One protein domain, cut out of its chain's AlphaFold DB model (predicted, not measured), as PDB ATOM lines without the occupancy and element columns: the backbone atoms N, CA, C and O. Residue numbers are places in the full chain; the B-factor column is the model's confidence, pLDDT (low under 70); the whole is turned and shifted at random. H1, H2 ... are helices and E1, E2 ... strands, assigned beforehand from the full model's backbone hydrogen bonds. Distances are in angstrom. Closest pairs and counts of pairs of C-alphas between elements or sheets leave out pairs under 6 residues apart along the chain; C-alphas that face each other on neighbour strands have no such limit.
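What this domain is: This is residues 3 to 146 of the 153 residues of an uncharacterized protein of Aggregatibacter aphrophilus (UniProt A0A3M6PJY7). A small wall of strands, E2, E3 and E5, with the pair E1 and E4 continuing it at one end, is covered on one face by H1; H4 packs beside H1, and the small helices H2 and H3 sit away on the other side of the strands. The 144 printed residues hold, in order, H1 E1 E2 E3 H2 H3 E4 E5 H4, with both sheets, E2 - E3 - E5 and E1 - E4, antiparallel. The class is mixed, though 67 residues are in named elements, under half; the whole is compact, radius of gyration of the C-alphas 16.3 A, spanning 43 by 36 by 30 A.

Where its parts are: Find C-alpha 3 at (128.848, 138.661, 67.509); from there H1 runs 24.4 A to residue 19. Next come E1, residues 23 to 26, E2, 29 to 33, and E3, 38 to 43, 16.8 A long. Then read H2, 50 to 54, H3, 58 to 67, 14.2 A, E4, 73 to 75, and E5, 85 to 88. H4, 105 to 117, ends 16.8 A on at (114.759, 162.309, 71.183).

How they stand to each other: H1 is on the sheet E2 E3 E5, height 8.9 A, over E3. Look at N 32 and O 40, 2.9 A, in the hairpin E2 and E3, N 41 and O 85, 2.8 A, between E3 and E5, and N 24 and O 74, 2.8 A, between E1 and E4. H1 touches H4 at a shallow tilt of 28 degrees, the same way; C-alphas 10 and 105 are closest, 6.1 A. H2 and H3 only just touch, with 3 pairs of C-alphas within 8 A, closest 52 and 61, 5.6 A. In H1, H3 and H4 every O i to N i+4 pair is within hydrogen-bond range; H2 has 0 of 1, but 2 of 2 O i to N i+3.

The domain as a whole: C-alphas 36 and 120 are farthest apart, 48.7 A. The printed part has no cut; the link E5 to H4 is long, 16 residues. Look for pLDDT under 70 at residues 45 to 53 and 90 to 95.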
ATOM      1  N   TYR A   3     129.907 138.765  66.496       92.62
ATOM      2  CA  TYR A   3     128.848 138.661  67.509       92.62
ATOM      3  C   TYR A   3     129.271 139.194  68.896       92.62
ATOM      4  O   TYR A   3     128.477 139.837  69.574       92.62
ATOM      5  N   LEU A   4     130.531 139.000  69.307       94.06
ATOM      6  CA  LEU A   4     131.068 139.566  70.552       94.06
ATOM      7  C   LEU A   4     131.183 141.089  70.463       94.06
ATOM      8  O   LEU A   4     130.942 141.781  71.452       94.06
ATOM      9  N   ASP A   5     131.540 141.604  69.286       94.94
ATOM     10  CA  ASP A   5     131.635 143.041  69.038       94.94
ATOM     11  C   ASP A   5     130.246 143.698  69.077       94.94
ATOM     12  O   ASP A   5     130.083 144.718  69.747       94.94
ATOM     13  N   ILE A   6     129.233 143.054  68.479       95.44
ATOM     14  CA  ILE A   6     127.815 143.440  68.572       95.44
ATOM     15  C   ILE A   6     127.342 143.417  70.028       95.44
ATOM     16  O   ILE A   6     126.830 144.421  70.517       95.44
ATOM     17  N   LYS A   7     127.547 142.304  70.749       95.81
ATOM     18  CA  LYS A   7     127.150 142.180  72.163       95.81
ATOM     19  C   LYS A   7     127.763 143.293  73.007       95.81
ATOM     20  O   LYS A   7     127.080 143.904  73.826       95.81
ATOM     21  N   LYS A   8     129.051 143.573  72.807       96.38
ATOM     22  CA  LYS A   8     129.747 144.633  73.537       96.38
ATOM     23  C   LYS A   8     129.203 146.020  73.196       96.38
ATOM     24  O   LYS A   8     129.014 146.817  74.108       96.38
ATOM     25  N   GLU A   9     128.925 146.294  71.923       96.62
ATOM     26  CA  GLU A   9     128.336 147.565  71.495       96.62
ATOM     27  C   GLU A   9     126.938 147.774  72.096       96.62
ATOM     28  O   GLU A   9     126.681 148.841  72.647       96.62
ATOM     29  N   ILE A  10     126.076 146.748  72.106       96.81
ATOM     30  CA  ILE A  10     124.758 146.832  72.758       96.81
ATOM     31  C   ILE A  10     124.915 147.136  74.256       96.81
ATOM     32  O   ILE A  10     124.266 148.049  74.754       96.81
ATOM     33  N   SER A  11     125.815 146.451  74.973       97.06
ATOM     34  CA  SER A  11     126.058 146.715  76.403       97.06
ATOM     35  C   SER A  11     126.534 148.144  76.684       97.06
ATOM     36  O   SER A  11     126.109 148.764  77.663       97.06
ATOM     37  N   GLU A  12     127.435 148.670  75.851       96.88
ATOM     38  CA  GLU A  12     127.947 150.040  75.975       96.88
ATOM     39  C   GLU A  12     126.845 151.071  75.686       96.88
ATOM     40  O   GLU A  12     126.702 152.030  76.448       96.88
ATOM     41  N   LEU A  13     126.025 150.845  74.652       97.25
ATOM     42  CA  LEU A  13     124.869 151.685  74.328       97.25
ATOM     43  C   LEU A  13     123.841 151.667  75.461       97.25
ATOM     44  O   LEU A  13     123.503 152.728  75.974       97.25
ATOM     45  N   THR A  14     123.411 150.493  75.931       96.75
ATOM     46  CA  THR A  14     122.480 150.373  77.066       96.75
ATOM     47  C   THR A  14     123.002 151.130  78.287       96.75
ATOM     48  O   THR A  14     122.275 151.916  78.891       96.75
ATOM     49  N   THR A  15     124.292 150.989  78.606       97.00
ATOM     50  CA  THR A  15     124.925 151.729  79.711       97.00
ATOM     51  C   THR A  15     124.873 153.244  79.494       97.00
ATOM     52  O   THR A  15     124.612 153.986  80.441       97.00
ATOM     53  N   ALA A  16     125.127 153.723  78.274       96.06
ATOM     54  CA  ALA A  16     125.061 155.146  77.954       96.06
ATOM     55  C   ALA A  16     123.631 155.691  78.084       96.06
ATOM     56  O   ALA A  16     123.438 156.722  78.725       96.06
ATOM     57  N   LEU A  17     122.627 154.970  77.570       95.75
ATOM     58  CA  LEU A  17     121.223 155.384  77.648       95.75
ATOM     59  C   LEU A  17     120.700 155.431  79.098       95.75
ATOM     60  O   LEU A  17     119.943 156.337  79.448       95.75
ATOM     61  N   ILE A  18     121.152 154.521  79.966       95.69
ATOM     62  CA  ILE A  18     120.867 154.585  81.411       95.69
ATOM     63  C   ILE A  18     121.497 155.838  82.029       95.69
ATOM     64  O   ILE A  18     120.831 156.580  82.746       95.69
ATOM     65  N   LYS A  19     122.779 156.105  81.741       94.88
ATOM     66  CA  LYS A  19     123.515 157.242  82.325       94.88
ATOM     67  C   LYS A  19     122.902 158.595  81.977       94.88
ATOM     68  O   LYS A  19     122.896 159.484  82.824       94.88
ATOM     69  N   VAL A  20     122.394 158.751  80.757       92.81
ATOM     70  CA  VAL A  20     121.731 159.992  80.323       92.81
ATOM     71  C   VAL A  20     120.274 160.094  80.784       92.81
ATOM     72  O   VAL A  20     119.640 161.123  80.559       92.81
ATOM     73  N   GLY A  21     119.740 159.051  81.428       93.12
ATOM     74  CA  GLY A  21     118.398 159.038  82.010       93.12
ATOM     75  C   GLY A  21     117.258 158.891  81.002       93.12
ATOM     76  O   GLY A  21     116.128 159.243  81.329       93.12
ATOM     77  N   ILE A  22     117.532 158.411  79.782       94.69
ATOM     78  CA  ILE A  22     116.493 158.172  78.764       94.69
ATOM     79  C   ILE A  22     115.935 156.739  78.807       94.69
ATOM     80  O   ILE A  22     114.867 156.477  78.261       94.69
ATOM     81  N   CYS A  23     116.651 155.814  79.450       96.19
ATOM     82  CA  CYS A  23     116.231 154.426  79.628       96.19
ATOM     83  C   CYS A  23     115.518 154.260  80.979       96.19
ATOM     84  O   CYS A  23     116.132 154.501  82.018       96.19
ATOM     85  N   ASP A  24     114.250 153.852  80.945       96.06
ATOM     86  CA  ASP A  24     113.395 153.575  82.112       96.06
ATOM     87  C   ASP A  24     113.610 152.149  82.651       96.06
ATOM     88  O   ASP A  24     113.740 151.942  83.855       96.06
ATOM     89  N   ASP A  25     113.705 151.162  81.753       96.25
ATOM     90  CA  ASP A  25     113.993 149.755  82.077       96.25
ATOM     91  C   ASP A  25     114.878 149.131  80.986       96.25
ATOM     92  O   ASP A  25     114.896 149.590  79.840       96.25
ATOM     93  N   GLN A  26     115.621 148.078  81.316       95.81
ATOM     94  CA  GLN A  26     116.610 147.475  80.432       95.81
ATOM     95  C   GLN A  26     116.809 145.980  80.678       95.81
ATOM     96  O   GLN A  26     116.741 145.490  81.805       95.81
ATOM     97  N   ASN A  27     117.208 145.272  79.622       95.38
ATOM     98  CA  ASN A  27     117.876 143.981  79.723       95.38
ATOM     99  C   ASN A  27     119.160 144.021  78.892       95.38
ATOM    100  O   ASN A  27     119.154 144.341  77.699       95.38
ATOM    101  N   PHE A  28     120.282 143.701  79.534       95.44
ATOM    102  CA  PHE A  28     121.574 143.638  78.859       95.44
ATOM    103  C   PHE A  28     121.593 142.508  77.822       95.44
ATOM    104  O   PHE A  28     120.807 141.559  77.912       95.44
ATOM    105  N   PRO A  29     122.471 142.594  76.811       95.44
ATOM    106  CA  PRO A  29     122.492 141.603  75.759       95.44
ATOM    107  C   PRO A  29     123.019 140.257  76.265       95.44
ATOM    108  O   PRO A  29     124.027 140.188  76.979       95.44
ATOM    109  N   ALA A  30     122.377 139.181  75.829       92.50
ATOM    110  CA  ALA A  30     122.843 137.809  75.988       92.50
ATOM    111  C   ALA A  30     123.240 137.234  74.629       92.50
ATOM    112  O   ALA A  30     122.775 137.699  73.589       92.50
ATOM    113  N   ASP A  31     124.126 136.242  74.639       91.44
ATOM    114  CA  ASP A  31     124.496 135.496  73.446       91.44
ATOM    115  C   ASP A  31     124.255 134.000  73.623       91.44
ATOM    116  O   ASP A  31     124.462 133.444  74.704       91.44
ATOM    117  N   HIS A  32     123.838 133.359  72.537       90.25
ATOM    118  CA  HIS A  32     123.572 131.930  72.472       90.25
ATOM    119  C   HIS A  32     124.276 131.338  71.251       90.25
ATOM    120  O   HIS A  32     124.213 131.885  70.148       90.25
ATOM    121  N   SER A  33     124.952 130.204  71.437       88.94
ATOM    122  CA  SER A  33     125.466 129.411  70.320       88.94
ATOM    123  C   SER A  33     124.375 128.463  69.842       88.94
ATOM    124  O   SER A  33     123.880 127.649  70.621       88.94
ATOM    125  N   LEU A  34     124.032 128.536  68.558       85.81
ATOM    126  CA  LEU A  34     123.092 127.611  67.919       85.81
ATOM    127  C   LEU A  34     123.795 126.400  67.277       85.81
ATOM    128  O   LEU A  34     123.164 125.604  66.581       85.81
ATOM    129  N   GLY A  35     125.111 126.265  67.479       85.69
ATOM    130  CA  GLY A  35     125.949 125.301  66.768       85.69
ATOM    131  C   GLY A  35     126.291 125.744  65.338       85.69
ATOM    132  O   GLY A  35     125.809 126.761  64.845       85.69
ATOM    133  N   ASN A  36     127.158 124.985  64.658       84.44
ATOM    134  CA  ASN A  36     127.576 125.241  63.268       84.44
ATOM    135  C   ASN A  36     128.130 126.659  62.991       84.44
ATOM    136  O   ASN A  36     127.892 127.207  61.914       84.44
ATOM    137  N   ASP A  37     128.860 127.254  63.941       86.19
ATOM    138  CA  ASP A  37     129.379 128.634  63.856       86.19
ATOM    139  C   ASP A  37     128.281 129.702  63.669       86.19
ATOM    140  O   ASP A  37     128.489 130.724  63.002       86.19
ATOM    141  N   ILE A  38     127.096 129.450  64.231       89.69
ATOM    142  CA  ILE A  38     125.978 130.390  64.278       89.69
ATOM    143  C   ILE A  38     125.811 130.875  65.714       89.69
ATOM    144  O   ILE A  38     125.623 130.082  66.639       89.69
ATOM    145  N   TYR A  39     125.845 132.191  65.875       91.75
ATOM    146  CA  TYR A  39     125.684 132.869  67.151       91.75
ATOM    147  C   TYR A  39     124.510 133.829  67.069       91.75
ATOM    148  O   TYR A  39     124.354 134.541  66.076       91.75
ATOM    149  N   GLU A  40     123.713 133.877  68.122       92.12
ATOM    150  CA  GLU A  40     122.669 134.878  68.290       92.12
ATOM    151  C   GLU A  40     123.029 135.804  69.441       92.12
ATOM    152  O   GLU A  40     123.540 135.356  70.461       92.12
ATOM    153  N   VAL A  41     122.789 137.098  69.252       93.75
ATOM    154  CA  VAL A  41     122.874 138.127  70.287       93.75
ATOM    155  C   VAL A  41     121.488 138.736  70.416       93.75
ATOM    156  O   VAL A  41     120.948 139.252  69.442       93.75
ATOM    157  N   THR A  42     120.913 138.654  71.605       92.12
ATOM    158  CA  THR A  42     119.558 139.119  71.924       92.12
ATOM    159  C   THR A  42     119.565 139.769  73.312       92.12
ATOM    160  O   THR A  42     120.621 140.195  73.777       92.12
ATOM    161  N   PHE A  43     118.427 139.887  73.986       89.06
ATOM    162  CA  PHE A  43     118.297 140.310  75.384       89.06
ATOM    163  C   PHE A  43     118.388 139.117  76.352       89.06
ATOM    164  O   PHE A  43     118.057 137.991  76.006       89.06
ATOM    165  N   SER A  44     118.816 139.353  77.593       80.19
ATOM    166  CA  SER A  44     119.005 138.302  78.610       80.19
ATOM    167  C   SER A  44     117.726 137.718  79.230       80.19
ATOM    168  O   SER A  44     117.818 136.969  80.198       80.19
ATOM    169  N   GLY A  45     116.546 138.104  78.750       66.31
ATOM    170  CA  GLY A  45     115.259 137.595  79.233       66.31
ATOM    171  C   GLY A  45     114.882 136.252  78.601       66.31
ATOM    172  O   GLY A  45     115.279 135.961  77.479       66.31
ATOM    173  N   GLU A  46     114.065 135.459  79.298       58.81
ATOM    174  CA  GLU A  46     113.481 134.202  78.788       58.81
ATOM    175  C   GLU A  46     112.267 134.426  77.868       58.81
ATOM    176  O   GLU A  46     111.582 133.477  77.493       58.81
ATOM    177  N   GLY A  47     111.964 135.681  77.525       58.91
ATOM    178  CA  GLY A  47     110.802 136.031  76.721       58.91
ATOM    179  C   GLY A  47     110.906 135.475  75.305       58.91
ATOM    180  O   GLY A  47     111.653 136.003  74.480       58.91
ATOM    181  N   ASP A  48     110.138 134.426  75.027       63.84
ATOM    182  CA  ASP A  48     109.914 133.950  73.669       63.84
ATOM    183  C   ASP A  48     109.145 135.017  72.881       63.84
ATOM    184  O   ASP A  48     108.105 135.509  73.316       63.84
ATOM    185  N   ILE A  49     109.682 135.389  71.720       67.94
ATOM    186  CA  ILE A  49     109.065 136.372  70.823       67.94
ATOM    187  C   ILE A  49     108.114 135.692  69.842       67.94
ATOM    188  O   ILE A  49     107.311 136.362  69.197       67.94
ATOM    189  N   SER A  50     108.177 134.364  69.716       68.38
ATOM    190  CA  SER A  50     107.358 133.618  68.762       68.38
ATOM    191  C   SER A  50     105.862 133.848  68.993       68.38
ATOM    192  O   SER A  50     105.139 134.106  68.032       68.38
ATOM    193  N   SER A  51     105.440 133.903  70.258       62.53
ATOM    194  CA  SER A  51     104.061 134.178  70.673       62.53
ATOM    195  C   SER A  51     103.584 135.590  70.327       62.53
ATOM    196  O   SER A  51     102.383 135.814  70.222       62.53
ATOM    197  N   ILE A  52     104.497 136.545  70.105       66.50
ATOM    198  CA  ILE A  52     104.141 137.933  69.783       66.50
ATOM    199  C   ILE A  52     103.541 138.039  68.379       66.50
ATOM    200  O   ILE A  52     102.652 138.857  68.141       66.50
ATOM    201  N   PHE A  53     103.998 137.202  67.448       67.62
ATOM    202  CA  PHE A  53     103.512 137.213  66.065       67.62
ATOM    203  C   PHE A  53     102.092 136.660  65.915       67.62
ATOM    204  O   PHE A  53     101.481 136.857  64.865       67.62
ATOM    205  N   ASP A  54     101.566 136.005  66.951       73.50
ATOM    206  CA  ASP A  54     100.203 135.478  66.968       73.50
ATOM    207  C   ASP A  54      99.166 136.544  67.374       73.50
ATOM    208  O   ASP A  54      97.959 136.312  67.255       73.50
ATOM    209  N   PHE A  55      99.606 137.723  67.833       74.12
ATOM    210  CA  PHE A  55      98.705 138.803  68.230       74.12
ATOM    211  C   PHE A  55      98.291 139.678  67.045       74.12
ATOM    212  O   PHE A  55      99.109 140.148  66.257       74.12
ATOM    213  N   TYR A  56      96.992 139.967  66.974       71.62
ATOM    214  CA  TYR A  56      96.421 140.895  65.996       71.62
ATOM    215  C   TYR A  56      96.383 142.344  66.508       71.62
ATOM    216  O   TYR A  56      96.281 143.273  65.707       71.62
ATOM    217  N   GLU A  57      96.472 142.544  67.826       86.81
ATOM    218  CA  GLU A  57      96.369 143.851  68.479       86.81
ATOM    219  C   GLU A  57      97.717 144.292  69.059       86.81
ATOM    220  O   GLU A  57      98.362 143.571  69.823       86.81
ATOM    221  N   TYR A  58      98.130 145.512  68.709       84.19
ATOM    222  CA  TYR A  58      99.408 146.086  69.142       84.19
ATOM    223  C   TYR A  58      99.524 146.226  70.662       84.19
ATOM    224  O   TYR A  58     100.613 146.054  71.200       84.19
ATOM    225  N   GLU A  59      98.425 146.541  71.346       89.00
ATOM    226  CA  GLU A  59      98.410 146.720  72.800       89.00
ATOM    227  C   GLU A  59      98.728 145.405  73.519       89.00
ATOM    228  O   GLU A  59      99.655 145.357  74.323       89.00
ATOM    229  N   THR A  60      98.070 144.309  73.135       88.62
ATOM    230  CA  THR A  60      98.354 142.974  73.677       88.62
ATOM    231  C   THR A  60      99.795 142.542  73.410       88.62
ATOM    232  O   THR A  60     100.471 142.041  74.309       88.62
ATOM    233  N   ALA A  61     100.296 142.774  72.191       87.44
ATOM    234  CA  ALA A  61     101.684 142.477  71.845       87.44
ATOM    235  C   ALA A  61     102.669 143.269  72.721       87.44
ATOM    236  O   ALA A  61     103.640 142.709  73.233       87.44
ATOM    237  N   TYR A  62     102.410 144.562  72.922       91.06
ATOM    238  CA  TYR A  62     103.222 145.425  73.773       91.06
ATOM    239  C   TYR A  62     103.230 144.944  75.231       91.06
ATOM    240  O   TYR A  62     104.302 144.807  75.826       91.06
ATOM    241  N   GLU A  63     102.062 144.649  75.803       90.25
ATOM    242  CA  GLU A  63     101.936 144.171  77.184       90.25
ATOM    243  C   GLU A  63     102.691 142.859  77.412       90.25
ATOM    244  O   GLU A  63     103.410 142.730  78.406       90.25
ATOM    245  N   GLU A  64     102.595 141.907  76.480       87.94
ATOM    246  CA  GLU A  64     103.327 140.641  76.566       87.94
ATOM    247  C   GLU A  64     104.844 140.837  76.424       87.94
ATOM    248  O   GLU A  64     105.605 140.229  77.181       87.94
ATOM    249  N   ILE A  65     105.314 141.737  75.547       89.88
ATOM    250  CA  ILE A  65     106.747 142.083  75.476       89.88
ATOM    251  C   ILE A  65     107.235 142.632  76.819       89.88
ATOM    252  O   ILE A  65     108.289 142.218  77.311       89.88
ATOM    253  N   VAL A  66     106.487 143.562  77.419       91.31
ATOM    254  CA  VAL A  66     106.863 144.191  78.693       91.31
ATOM    255  C   VAL A  66     106.857 143.168  79.825       91.31
ATOM    256  O   VAL A  66     107.844 143.060  80.557       91.31
ATOM    257  N   LYS A  67     105.784 142.382  79.941       89.50
ATOM    258  CA  LYS A  67     105.609 141.338  80.959       89.50
ATOM    259  C   LYS A  67     106.718 140.293  80.907       89.50
ATOM    260  O   LYS A  67     107.281 139.954  81.945       89.50
ATOM    261  N   ASN A  68     107.069 139.830  79.708       87.88
ATOM    262  CA  ASN A  68     108.118 138.826  79.509       87.88
ATOM    263  C   ASN A  68     109.527 139.434  79.452       87.88
ATOM    264  O   ASN A  68     110.507 138.711  79.257       87.88
ATOM    265  N   ARG A  69     109.645 140.760  79.612       91.69
ATOM    266  CA  ARG A  69     110.902 141.514  79.503       91.69
ATOM    267  C   ARG A  69     111.648 141.228  78.196       91.69
ATOM    268  O   ARG A  69     112.877 141.191  78.163       91.69
ATOM    269  N   ALA A  70     110.903 141.031  77.112       91.00
ATOM    270  CA  ALA A  70     111.431 140.636  75.816       91.00
ATOM    271  C   ALA A  70     112.001 141.836  75.036       91.00
ATOM    272  O   ALA A  70     111.636 142.069  73.894       91.00
ATOM    273  N   PHE A  71     112.839 142.666  75.657       92.88
ATOM    274  CA  PHE A  71     113.369 143.903  75.070       92.88
ATOM    275  C   PHE A  71     114.760 144.221  75.617       92.88
ATOM    276  O   PHE A  71     115.111 143.788  76.711       92.88
ATOM    277  N   ASN A  72     115.548 145.016  74.892       95.62
ATOM    278  CA  ASN A  72     116.833 145.506  75.397       95.62
ATOM    279  C   ASN A  72     116.664 146.781  76.218       95.62
ATOM    280  O   ASN A  72     117.284 146.915  77.270       95.62
ATOM    281  N   MET A  73     115.855 147.723  75.734       96.38
ATOM    282  CA  MET A  73     115.652 149.023  76.379       96.38
ATOM    283  C   MET A  73     114.186 149.439  76.277       96.38
ATOM    284  O   MET A  73     113.585 149.317  75.212       96.38
ATOM    285  N   LYS A  74     113.638 149.952  77.373       96.81
ATOM    286  CA  LYS A  74     112.378 150.688  77.425       96.81
ATOM    287  C   LYS A  74     112.711 152.143  77.717       96.81
ATOM    288  O   LYS A  74     113.371 152.437  78.712       96.81
ATOM    289  N   LEU A  75     112.306 153.041  76.833       96.69
ATOM    290  CA  LEU A  75     112.577 154.466  76.955       96.69
ATOM    291  C   LEU A  75     111.521 155.154  77.830       96.69
ATOM    292  O   LEU A  75     110.456 154.599  78.098       96.69
ATOM    293  N   ILE A  76     111.825 156.372  78.283       95.00
ATOM    294  CA  ILE A  76     110.978 157.161  79.202       95.00
ATOM    295  C   ILE A  76     109.557 157.454  78.693       95.00
ATOM    296  O   ILE A  76     108.680 157.784  79.486       95.00
ATOM    297  N   ASP A  77     109.321 157.362  77.388       95.00
ATOM    298  CA  ASP A  77     108.009 157.531  76.754       95.00
ATOM    299  C   ASP A  77     107.261 156.203  76.546       95.00
ATOM    300  O   ASP A  77     106.163 156.190  75.994       95.00
ATOM    301  N   GLY A  78     107.843 155.087  76.991       95.31
ATOM    302  CA  GLY A  78     107.316 153.741  76.799       95.31
ATOM    303  C   GLY A  78     107.787 153.055  75.516       95.31
ATOM    304  O   GLY A  78     107.452 151.892  75.319       95.31
ATOM    305  N   ALA A  79     108.582 153.701  74.655       95.88
ATOM    306  CA  ALA A  79     109.088 153.041  73.453       95.88
ATOM    307  C   ALA A  79     109.996 151.850  73.809       95.88
ATOM    308  O   ALA A  79     110.886 151.958  74.655       95.88
ATOM    309  N   LEU A  80     109.793 150.716  73.138       95.06
ATOM    310  CA  LEU A  80     110.593 149.506  73.325       95.06
ATOM    311  C   LEU A  80     111.593 149.353  72.183       95.06
ATOM    312  O   LEU A  80     111.241 149.448  71.009       95.06
ATOM    313  N   ILE A  81     112.843 149.067  72.536       95.69
ATOM    314  CA  ILE A  81     113.910 148.743  71.595       95.69
ATOM    315  C   ILE A  81     114.324 147.288  71.801       95.69
ATOM    316  O   ILE A  81     114.805 146.899  72.870       95.69
ATOM    317  N   GLN A  82     114.186 146.508  70.733       93.56
ATOM    318  CA  GLN A  82     114.662 145.135  70.610       93.56
ATOM    319  C   GLN A  82     115.809 145.089  69.597       93.56
ATOM    320  O   GLN A  82     115.686 145.568  68.472       93.56
ATOM    321  N   LEU A  83     116.932 144.506  70.001       94.50
ATOM    322  CA  LEU A  83     118.144 144.345  69.209       94.50
ATOM    323  C   LEU A  83     118.502 142.863  69.172       94.50
ATOM    324  O   LEU A  83     119.096 142.322  70.104       94.50
ATOM    325  N   MET A  84     118.132 142.218  68.068       91.94
ATOM    326  CA  MET A  84     118.347 140.795  67.841       91.94
ATOM    327  C   MET A  84     119.211 140.591  66.606       91.94
ATOM    328  O   MET A  84     118.851 140.992  65.500       91.94
ATOM    329  N   TYR A  85     120.347 139.936  66.794       91.94
ATOM    330  CA  TYR A  85     121.329 139.701  65.751       91.94
ATOM    331  C   TYR A  85     121.625 138.221  65.639       91.94
ATOM    332  O   TYR A  85     121.923 137.564  66.629       91.94
ATOM    333  N   LYS A  86     121.626 137.718  64.408       90.25
ATOM    334  CA  LYS A  86     122.107 136.381  64.078       90.25
ATOM    335  C   LYS A  86     123.350 136.519  63.218       90.25
ATOM    336  O   LYS A  86     123.309 137.117  62.148       90.25
ATOM    337  N   VAL A  87     124.457 135.970  63.694       89.44
ATOM    338  CA  VAL A  87     125.750 136.005  63.019       89.44
ATOM    339  C   VAL A  87     126.115 134.586  62.626       89.44
ATOM    340  O   VAL A  87     126.317 133.727  63.481       89.44
ATOM    341  N   SER A  88     126.220 134.344  61.326       87.44
ATOM    342  CA  SER A  88     126.690 133.080  60.767       87.44
ATOM    343  C   SER A  88     127.949 133.303  59.943       87.44
ATOM    344  O   SER A  88     128.084 134.299  59.237       87.44
ATOM    345  N   LYS A  89     128.873 132.339  59.985       77.00
ATOM    346  CA  LYS A  89     130.052 132.344  59.102       77.00
ATOM    347  C   LYS A  89     129.691 132.114  57.629       77.00
ATOM    348  O   LYS A  89     130.442 132.491  56.737       77.00
ATOM    349  N   ARG A  90     128.558 131.453  57.378       68.38
ATOM    350  CA  ARG A  90     128.009 131.241  56.036       68.38
ATOM    351  C   ARG A  90     127.077 132.382  55.679       68.38
ATOM    352  O   ARG A  90     126.342 132.865  56.539       68.38
ATOM    353  N   ASP A  91     127.094 132.740  54.405       62.62
ATOM    354  CA  ASP A  91     126.205 133.748  53.860       62.62
ATOM    355  C   ASP A  91     124.745 133.308  54.028       62.62
ATOM    356  O   ASP A  91     124.367 132.185  53.668       62.62
ATOM    357  N   SER A  92     123.932 134.168  54.634       58.28
ATOM    358  CA  SER A  92     122.524 133.867  54.871       58.28
ATOM    359  C   SER A  92     121.708 134.453  53.724       58.28
ATOM    360  O   SER A  92     121.467 135.652  53.665       58.28
ATOM    361  N   LYS A  93     121.238 133.595  52.811       59.78
ATOM    362  CA  LYS A  93     120.416 133.991  51.647       59.78
ATOM    363  C   LYS A  93     119.033 134.570  52.001       59.78
ATOM    364  O   LYS A  93     118.221 134.790  51.112       59.78
ATOM    365  N   ASN A  94     118.743 134.779  53.283       64.12
ATOM    366  CA  ASN A  94     117.410 135.095  53.791       64.12
ATOM    367  C   ASN A  94     117.280 136.544  54.286       64.12
ATOM    368  O   ASN A  94     116.369 136.835  55.065       64.12
ATOM    369  N   CYS A  95     118.153 137.463  53.860       67.69
ATOM    370  CA  CYS A  95     117.914 138.880  54.115       67.69
ATOM    371  C   CYS A  95     116.746 139.355  53.235       67.69
ATOM    372  O   CYS A  95     116.797 139.245  52.014       67.69
ATOM    373  N   ARG A  96     115.657 139.821  53.856       75.88
ATOM    374  CA  ARG A  96     114.436 140.246  53.143       75.88
ATOM    375  C   ARG A  96     114.452 141.723  52.747       75.88
ATOM    376  O   ARG A  96     113.603 142.140  51.968       75.88
ATOM    377  N   ILE A  97     115.371 142.507  53.312       86.38
ATOM    378  CA  ILE A  97     115.464 143.954  53.111       86.38
ATOM    379  C   ILE A  97     116.855 144.262  52.552       86.38
ATOM    380  O   ILE A  97     117.838 144.049  53.262       86.38
ATOM    381  N   PRO A  98     116.953 144.774  51.315       89.81
ATOM    382  CA  PRO A  98     118.221 145.197  50.741       89.81
ATOM    383  C   PRO A  98     118.858 146.339  51.544       89.81
ATOM    384  O   PRO A  98     118.277 147.424  51.668       89.81
ATOM    385  N   ILE A  99     120.062 146.111  52.074       91.19
ATOM    386  CA  ILE A  99     120.826 147.092  52.861       91.19
ATOM    387  C   ILE A  99     122.277 147.174  52.379       91.19
ATOM    388  O   ILE A  99     122.914 146.147  52.140       91.19
ATOM    389  N   SER A 100     122.815 148.394  52.251       92.31
ATOM    390  CA  SER A 100     124.188 148.616  51.763       92.31
ATOM    391  C   SER A 100     125.249 147.990  52.668       92.31
ATOM    392  O   SER A 100     126.192 147.375  52.175       92.31
ATOM    393  N   HIS A 101     125.054 148.117  53.981       91.31
ATOM    394  CA  HIS A 101     125.856 147.514  55.038       91.31
ATOM    395  C   HIS A 101     124.919 146.942  56.110       91.31
ATOM    396  O   HIS A 101     123.828 147.490  56.304       91.31
ATOM    397  N   PRO A 102     125.329 145.905  56.861       89.19
ATOM    398  CA  PRO A 102     124.593 145.448  58.034       89.19
ATOM    399  C   PRO A 102     124.295 146.589  59.018       89.19
ATOM    400  O   PRO A 102     125.170 147.386  59.355       89.19
ATOM    401  N   MET A 103     123.061 146.663  59.520       91.69
ATOM    402  CA  MET A 103     122.682 147.682  60.501       91.69
ATOM    403  C   MET A 103     123.285 147.368  61.874       91.69
ATOM    404  O   MET A 103     122.741 146.573  62.639       91.69
ATOM    405  N   THR A 104     124.404 148.004  62.209       93.56
ATOM    406  CA  THR A 104     125.030 147.885  63.537       93.56
ATOM    407  C   THR A 104     124.152 148.508  64.631       93.56
ATOM    408  O   THR A 104     123.505 149.524  64.346       93.56
ATOM    409  N   PRO A 105     124.192 147.999  65.877       95.75
ATOM    410  CA  PRO A 105     123.485 148.594  67.013       95.75
ATOM    411  C   PRO A 105     123.692 150.107  67.144       95.75
ATOM    412  O   PRO A 105     122.724 150.840  67.341       95.75
ATOM    413  N   HIS A 106     124.930 150.586  66.972       95.69
ATOM    414  CA  HIS A 106     125.253 152.012  67.076       95.69
ATOM    415  C   HIS A 106     124.430 152.871  66.112       95.69
ATOM    416  O   HIS A 106     123.795 153.829  66.539       95.69
ATOM    417  N   TRP A 107     124.400 152.517  64.824       95.00
ATOM    418  CA  TRP A 107     123.651 153.276  63.821       95.00
ATOM    419  C   TRP A 107     122.145 153.273  64.060       95.00
ATOM    420  O   TRP A 107     121.504 154.303  63.863       95.00
ATOM    421  N   PHE A 108     121.585 152.147  64.501       95.56
ATOM    422  CA  PHE A 108     120.162 152.083  64.818       95.56
ATOM    423  C   PHE A 108     119.815 152.996  66.001       95.56
ATOM    424  O   PHE A 108     118.875 153.785  65.922       95.56
ATOM    425  N   ILE A 109     120.613 152.957  67.073       96.44
ATOM    426  CA  ILE A 109     120.402 153.812  68.247       96.44
ATOM    427  C   ILE A 109     120.657 155.289  67.935       96.44
ATOM    428  O   ILE A 109     119.856 156.129  68.347       96.44
ATOM    429  N   ASP A 110     121.704 155.623  67.174       95.44
ATOM    430  CA  ASP A 110     121.934 156.996  66.705       95.44
ATOM    431  C   ASP A 110     120.731 157.505  65.909       95.44
ATOM    432  O   ASP A 110     120.229 158.589  66.200       95.44
ATOM    433  N   PHE A 111     120.210 156.705  64.972       95.44
ATOM    434  CA  PHE A 111     119.036 157.066  64.181       95.44
ATOM    435  C   PHE A 111     117.822 157.373  65.065       95.44
ATOM    436  O   PHE A 111     117.190 158.418  64.889       95.44
ATOM    437  N   ILE A 112     117.511 156.502  66.030       96.00
ATOM    438  CA  ILE A 112     116.374 156.705  66.933       96.00
ATOM    439  C   ILE A 112     116.566 157.974  67.770       96.00
ATOM    440  O   ILE A 112     115.708 158.857  67.775       96.00
ATOM    441  N   LEU A 113     117.714 158.125  68.431       94.94
ATOM    442  CA  LEU A 113     117.963 159.286  69.286       94.94
ATOM    443  C   LEU A 113     117.965 160.592  68.492       94.94
ATOM    444  O   LEU A 113     117.348 161.569  68.914       94.94
ATOM    445  N   ARG A 114     118.595 160.603  67.317       94.44
ATOM    446  CA  ARG A 114     118.703 161.779  66.451       94.44
ATOM    447  C   ARG A 114     117.366 162.270  65.926       94.44
ATOM    448  O   ARG A 114     117.186 163.480  65.829       94.44
ATOM    449  N   ASN A 115     116.463 161.358  65.580       95.12
ATOM    450  CA  ASN A 115     115.201 161.726  64.944       95.12
ATOM    451  C   ASN A 115     114.051 161.908  65.942       95.12
ATOM    452  O   ASN A 115     113.172 162.725  65.684       95.12
ATOM    453  N   PHE A 116     114.058 161.192  67.069       94.69
ATOM    454  CA  PHE A 116     112.918 161.176  67.994       94.69
ATOM    455  C   PHE A 116     113.193 161.865  69.334       94.69
ATOM    456  O   PHE A 116     112.275 162.437  69.917       94.69
ATOM    457  N   TYR A 117     114.441 161.868  69.815       93.12
ATOM    458  CA  TYR A 117     114.759 162.309  71.183       93.12
ATOM    459  C   TYR A 117     115.673 163.534  71.256       93.12
ATOM    460  O   TYR A 117     115.814 164.150  72.317       93.12
ATOM    461  N   GLN A 118     116.278 163.925  70.137       90.56
ATOM    462  CA  GLN A 118     117.152 165.083  70.077       90.56
ATOM    463  C   GLN A 118     116.342 166.381  70.112       90.56
ATOM    464  O   GLN A 118     115.487 166.636  69.264       90.56
ATOM    465  N   THR A 119     116.641 167.248  71.079       87.69
ATOM    466  CA  THR A 119     115.972 168.549  71.227       87.69
ATOM    467  C   THR A 119     116.983 169.639  71.581       87.69
ATOM    468  O   THR A 119     118.144 169.366  71.862       87.69
ATOM    469  N   LYS A 120     116.556 170.909  71.634       88.06
ATOM    470  CA  LYS A 120     117.423 172.001  72.128       88.06
ATOM    471  C   LYS A 120     117.855 171.812  73.589       88.06
ATOM    472  O   LYS A 120     118.857 172.384  74.000       88.06
ATOM    473  N   LYS A 121     117.067 171.067  74.371       85.50
ATOM    474  CA  LYS A 121     117.282 170.848  75.805       85.50
ATOM    475  C   LYS A 121     118.112 169.593  76.083       85.50
ATOM    476  O   LYS A 121     118.860 169.577  77.053       85.50
ATOM    477  N   TYR A 122     117.976 168.567  75.247       83.75
ATOM    478  CA  TYR A 122     118.609 167.268  75.441       83.75
ATOM    479  C   TYR A 122     119.452 166.898  74.224       83.75
ATOM    480  O   TYR A 122     118.927 166.813  73.113       83.75
ATOM    481  N   ASN A 123     120.745 166.670  74.460       88.56
ATOM    482  CA  ASN A 123     121.689 166.174  73.468       88.56
ATOM    483  C   ASN A 123     122.172 164.777  73.873       88.56
ATOM    484  O   ASN A 123     123.191 164.645  74.540       88.56
ATOM    485  N   PHE A 124     121.428 163.736  73.501       88.94
ATOM    486  CA  PHE A 124     121.780 162.360  73.880       88.94
ATOM    487  C   PHE A 124     122.899 161.777  73.012       88.94
ATOM    488  O   PHE A 124     123.647 160.911  73.453       88.94
ATOM    489  N   ILE A 125     123.039 162.279  71.784       90.81
ATOM    490  CA  ILE A 125     124.008 161.776  70.805       90.81
ATOM    491  C   ILE A 125     125.449 162.022  71.261       90.81
ATOM    492  O   ILE A 125     126.314 161.186  71.014       90.81
ATOM    493  N   SER A 126     125.730 163.146  71.935       89.06
ATOM    494  CA  SER A 126     127.093 163.460  72.396       89.06
ATOM    495  C   SER A 126     127.632 162.472  73.426       89.06
ATOM    496  O   SER A 126     128.845 162.334  73.549       89.06
ATOM    497  N   GLU A 127     126.739 161.782  74.134       87.81
ATOM    498  CA  GLU A 127     127.077 160.814  75.177       87.81
ATOM    499  C   GLU A 127     127.156 159.374  74.646       87.81
ATOM    500  O   GLU A 127     127.486 158.451  75.397       87.81
ATOM    501  N   LEU A 128     126.857 159.155  73.358       92.56
ATOM    502  CA  LEU A 128     126.945 157.825  72.773       92.56
ATOM    503  C   LEU A 128     128.405 157.357  72.685       92.56
ATOM    504  O   LEU A 128     129.291 158.117  72.277       92.56
ATOM    505  N   PRO A 129     128.678 156.078  73.003       93.25
ATOM    506  CA  PRO A 129     129.982 155.488  72.758       93.25
ATOM    507  C   PRO A 129     130.292 155.522  71.260       93.25
ATOM    508  O   PRO A 129     129.409 155.378  70.412       93.25
ATOM    509  N   LYS A 130     131.574 155.680  70.924       90.25
ATOM    510  CA  LYS A 130     132.025 155.609  69.532       90.25
ATOM    511  C   LYS A 130     131.715 154.230  68.952       90.25
ATOM    512  O   LYS A 130     131.923 153.220  69.625       90.25
ATOM    513  N   LYS A 131     131.298 154.204  67.684       88.38
ATOM    514  CA  LYS A 131     131.135 152.980  66.890       88.38
ATOM    515  C   LYS A 131     132.365 152.080  67.035       88.38
ATOM    516  O   LYS A 131     133.499 152.551  66.901       88.38
ATOM    517  N   ARG A 132     132.143 150.795  67.327       85.75
ATOM    518  CA  ARG A 132     133.233 149.876  67.706       85.75
ATOM    519  C   ARG A 132     133.871 149.147  66.531       85.75
ATOM    520  O   ARG A 132     135.033 148.758  66.621       85.75
ATOM    521  N   PHE A 133     133.109 148.909  65.473       89.12
ATOM    522  CA  PHE A 133     133.533 148.099  64.338       89.12
ATOM    523  C   PHE A 133     132.856 148.580  63.058       89.12
ATOM    524  O   PHE A 133     131.754 149.124  63.094       89.12
ATOM    525  N   SER A 134     133.519 148.366  61.927       87.38
ATOM    526  CA  SER A 134     132.908 148.480  60.609       87.38
ATOM    527  C   SER A 134     132.397 147.117  60.155       87.38
ATOM    528  O   SER A 134     132.853 146.063  60.606       87.38
ATOM    529  N   VAL A 135     131.423 147.149  59.260       87.44
ATOM    530  CA  VAL A 135     130.853 145.966  58.625       87.44
ATOM    531  C   VAL A 135     131.034 146.100  57.116       87.44
ATOM    532  O   VAL A 135     130.995 147.220  56.607       87.44
ATOM    533  N   PRO A 136     131.284 144.995  56.397       88.12
ATOM    534  CA  PRO A 136     131.511 145.050  54.962       88.12
ATOM    535  C   PRO A 136     130.218 145.368  54.212       88.12
ATOM    536  O   PRO A 136     129.115 145.224  54.746       88.12
ATOM    537  N   LEU A 137     130.369 145.764  52.950       89.00
ATOM    538  CA  LEU A 137     129.254 145.906  52.026       89.00
ATOM    539  C   LEU A 137     128.484 144.577  51.928       89.00
ATOM    540  O   LEU A 137     129.089 143.530  51.691       89.00
ATOM    541  N   SER A 138     127.164 144.628  52.103       87.56
ATOM    542  CA  SER A 138     126.274 143.460  52.022       87.56
ATOM    543  C   SER A 138     125.349 143.471  50.809       87.56
ATOM    544  O   SER A 138     124.781 142.436  50.483       87.56
ATOM    545  N   ILE A 139     125.182 144.621  50.151       89.94
ATOM    546  CA  ILE A 139     124.273 144.757  49.008       89.94
ATOM    547  C   ILE A 139     124.863 144.151  47.733       89.94
ATOM    548  O   ILE A 139     126.008 144.429  47.366       89.94
ATOM    549  N   SER A 140     124.059 143.360  47.030       88.81
ATOM    550  CA  SER A 140     124.384 142.818  45.709       88.81
ATOM    551  C   SER A 140     124.126 143.824  44.581       88.81
ATOM    552  O   SER A 140     123.356 144.776  44.724       88.81
ATOM    553  N   ASP A 141     124.719 143.593  43.408       91.12
ATOM    554  CA  ASP A 141     124.518 144.463  42.239       91.12
ATOM    555  C   ASP A 141     123.053 144.523  41.785       91.12
ATOM    556  O   ASP A 141     122.574 145.575  41.369       91.12
ATOM    557  N   ASN A 142     122.309 143.421  41.921       90.81
ATOM    558  CA  ASN A 142     120.880 143.390  41.607       90.81
ATOM    559  C   ASN A 142     120.067 144.241  42.590       90.81
ATOM    560  O   ASN A 142     119.168 144.970  42.175       90.81
ATOM    561  N   GLU A 143     120.402 144.183  43.879       91.31
ATOM    562  CA  GLU A 143     119.730 144.952  44.928       91.31
ATOM    563  C   GLU A 143     119.961 146.464  44.803       91.31
ATOM    564  O   GLU A 143     119.086 147.250  45.163       91.31
ATOM    565  N   ARG A 144     121.092 146.894  44.229       91.94
ATOM    566  CA  ARG A 144     121.356 148.317  43.938       91.94
ATOM    567  C   ARG A 144     120.370 148.922  42.936       91.94
ATOM    568  O   ARG A 144     120.201 150.137  42.924       91.94
ATOM    569  N   ASN A 145     119.725 148.090  42.116       93.81
ATOM    570  CA  ASN A 145     118.765 148.520  41.095       93.81
ATOM    571  C   ASN A 145     117.313 148.578  41.603       93.81
ATOM    572  O   ASN A 145     116.407 148.890  40.830       93.81
ATOM    573  N   ILE A 146     117.075 148.278  42.882       92.12
ATOM    574  CA  ILE A 146     115.767 148.395  43.536       92.12
ATOM    575  C   ILE A 146     115.868 149.294  44.776       92.12
ATOM    576  O   ILE A 146     116.951 149.753  45.152       92.12
TER     577      ILE A 146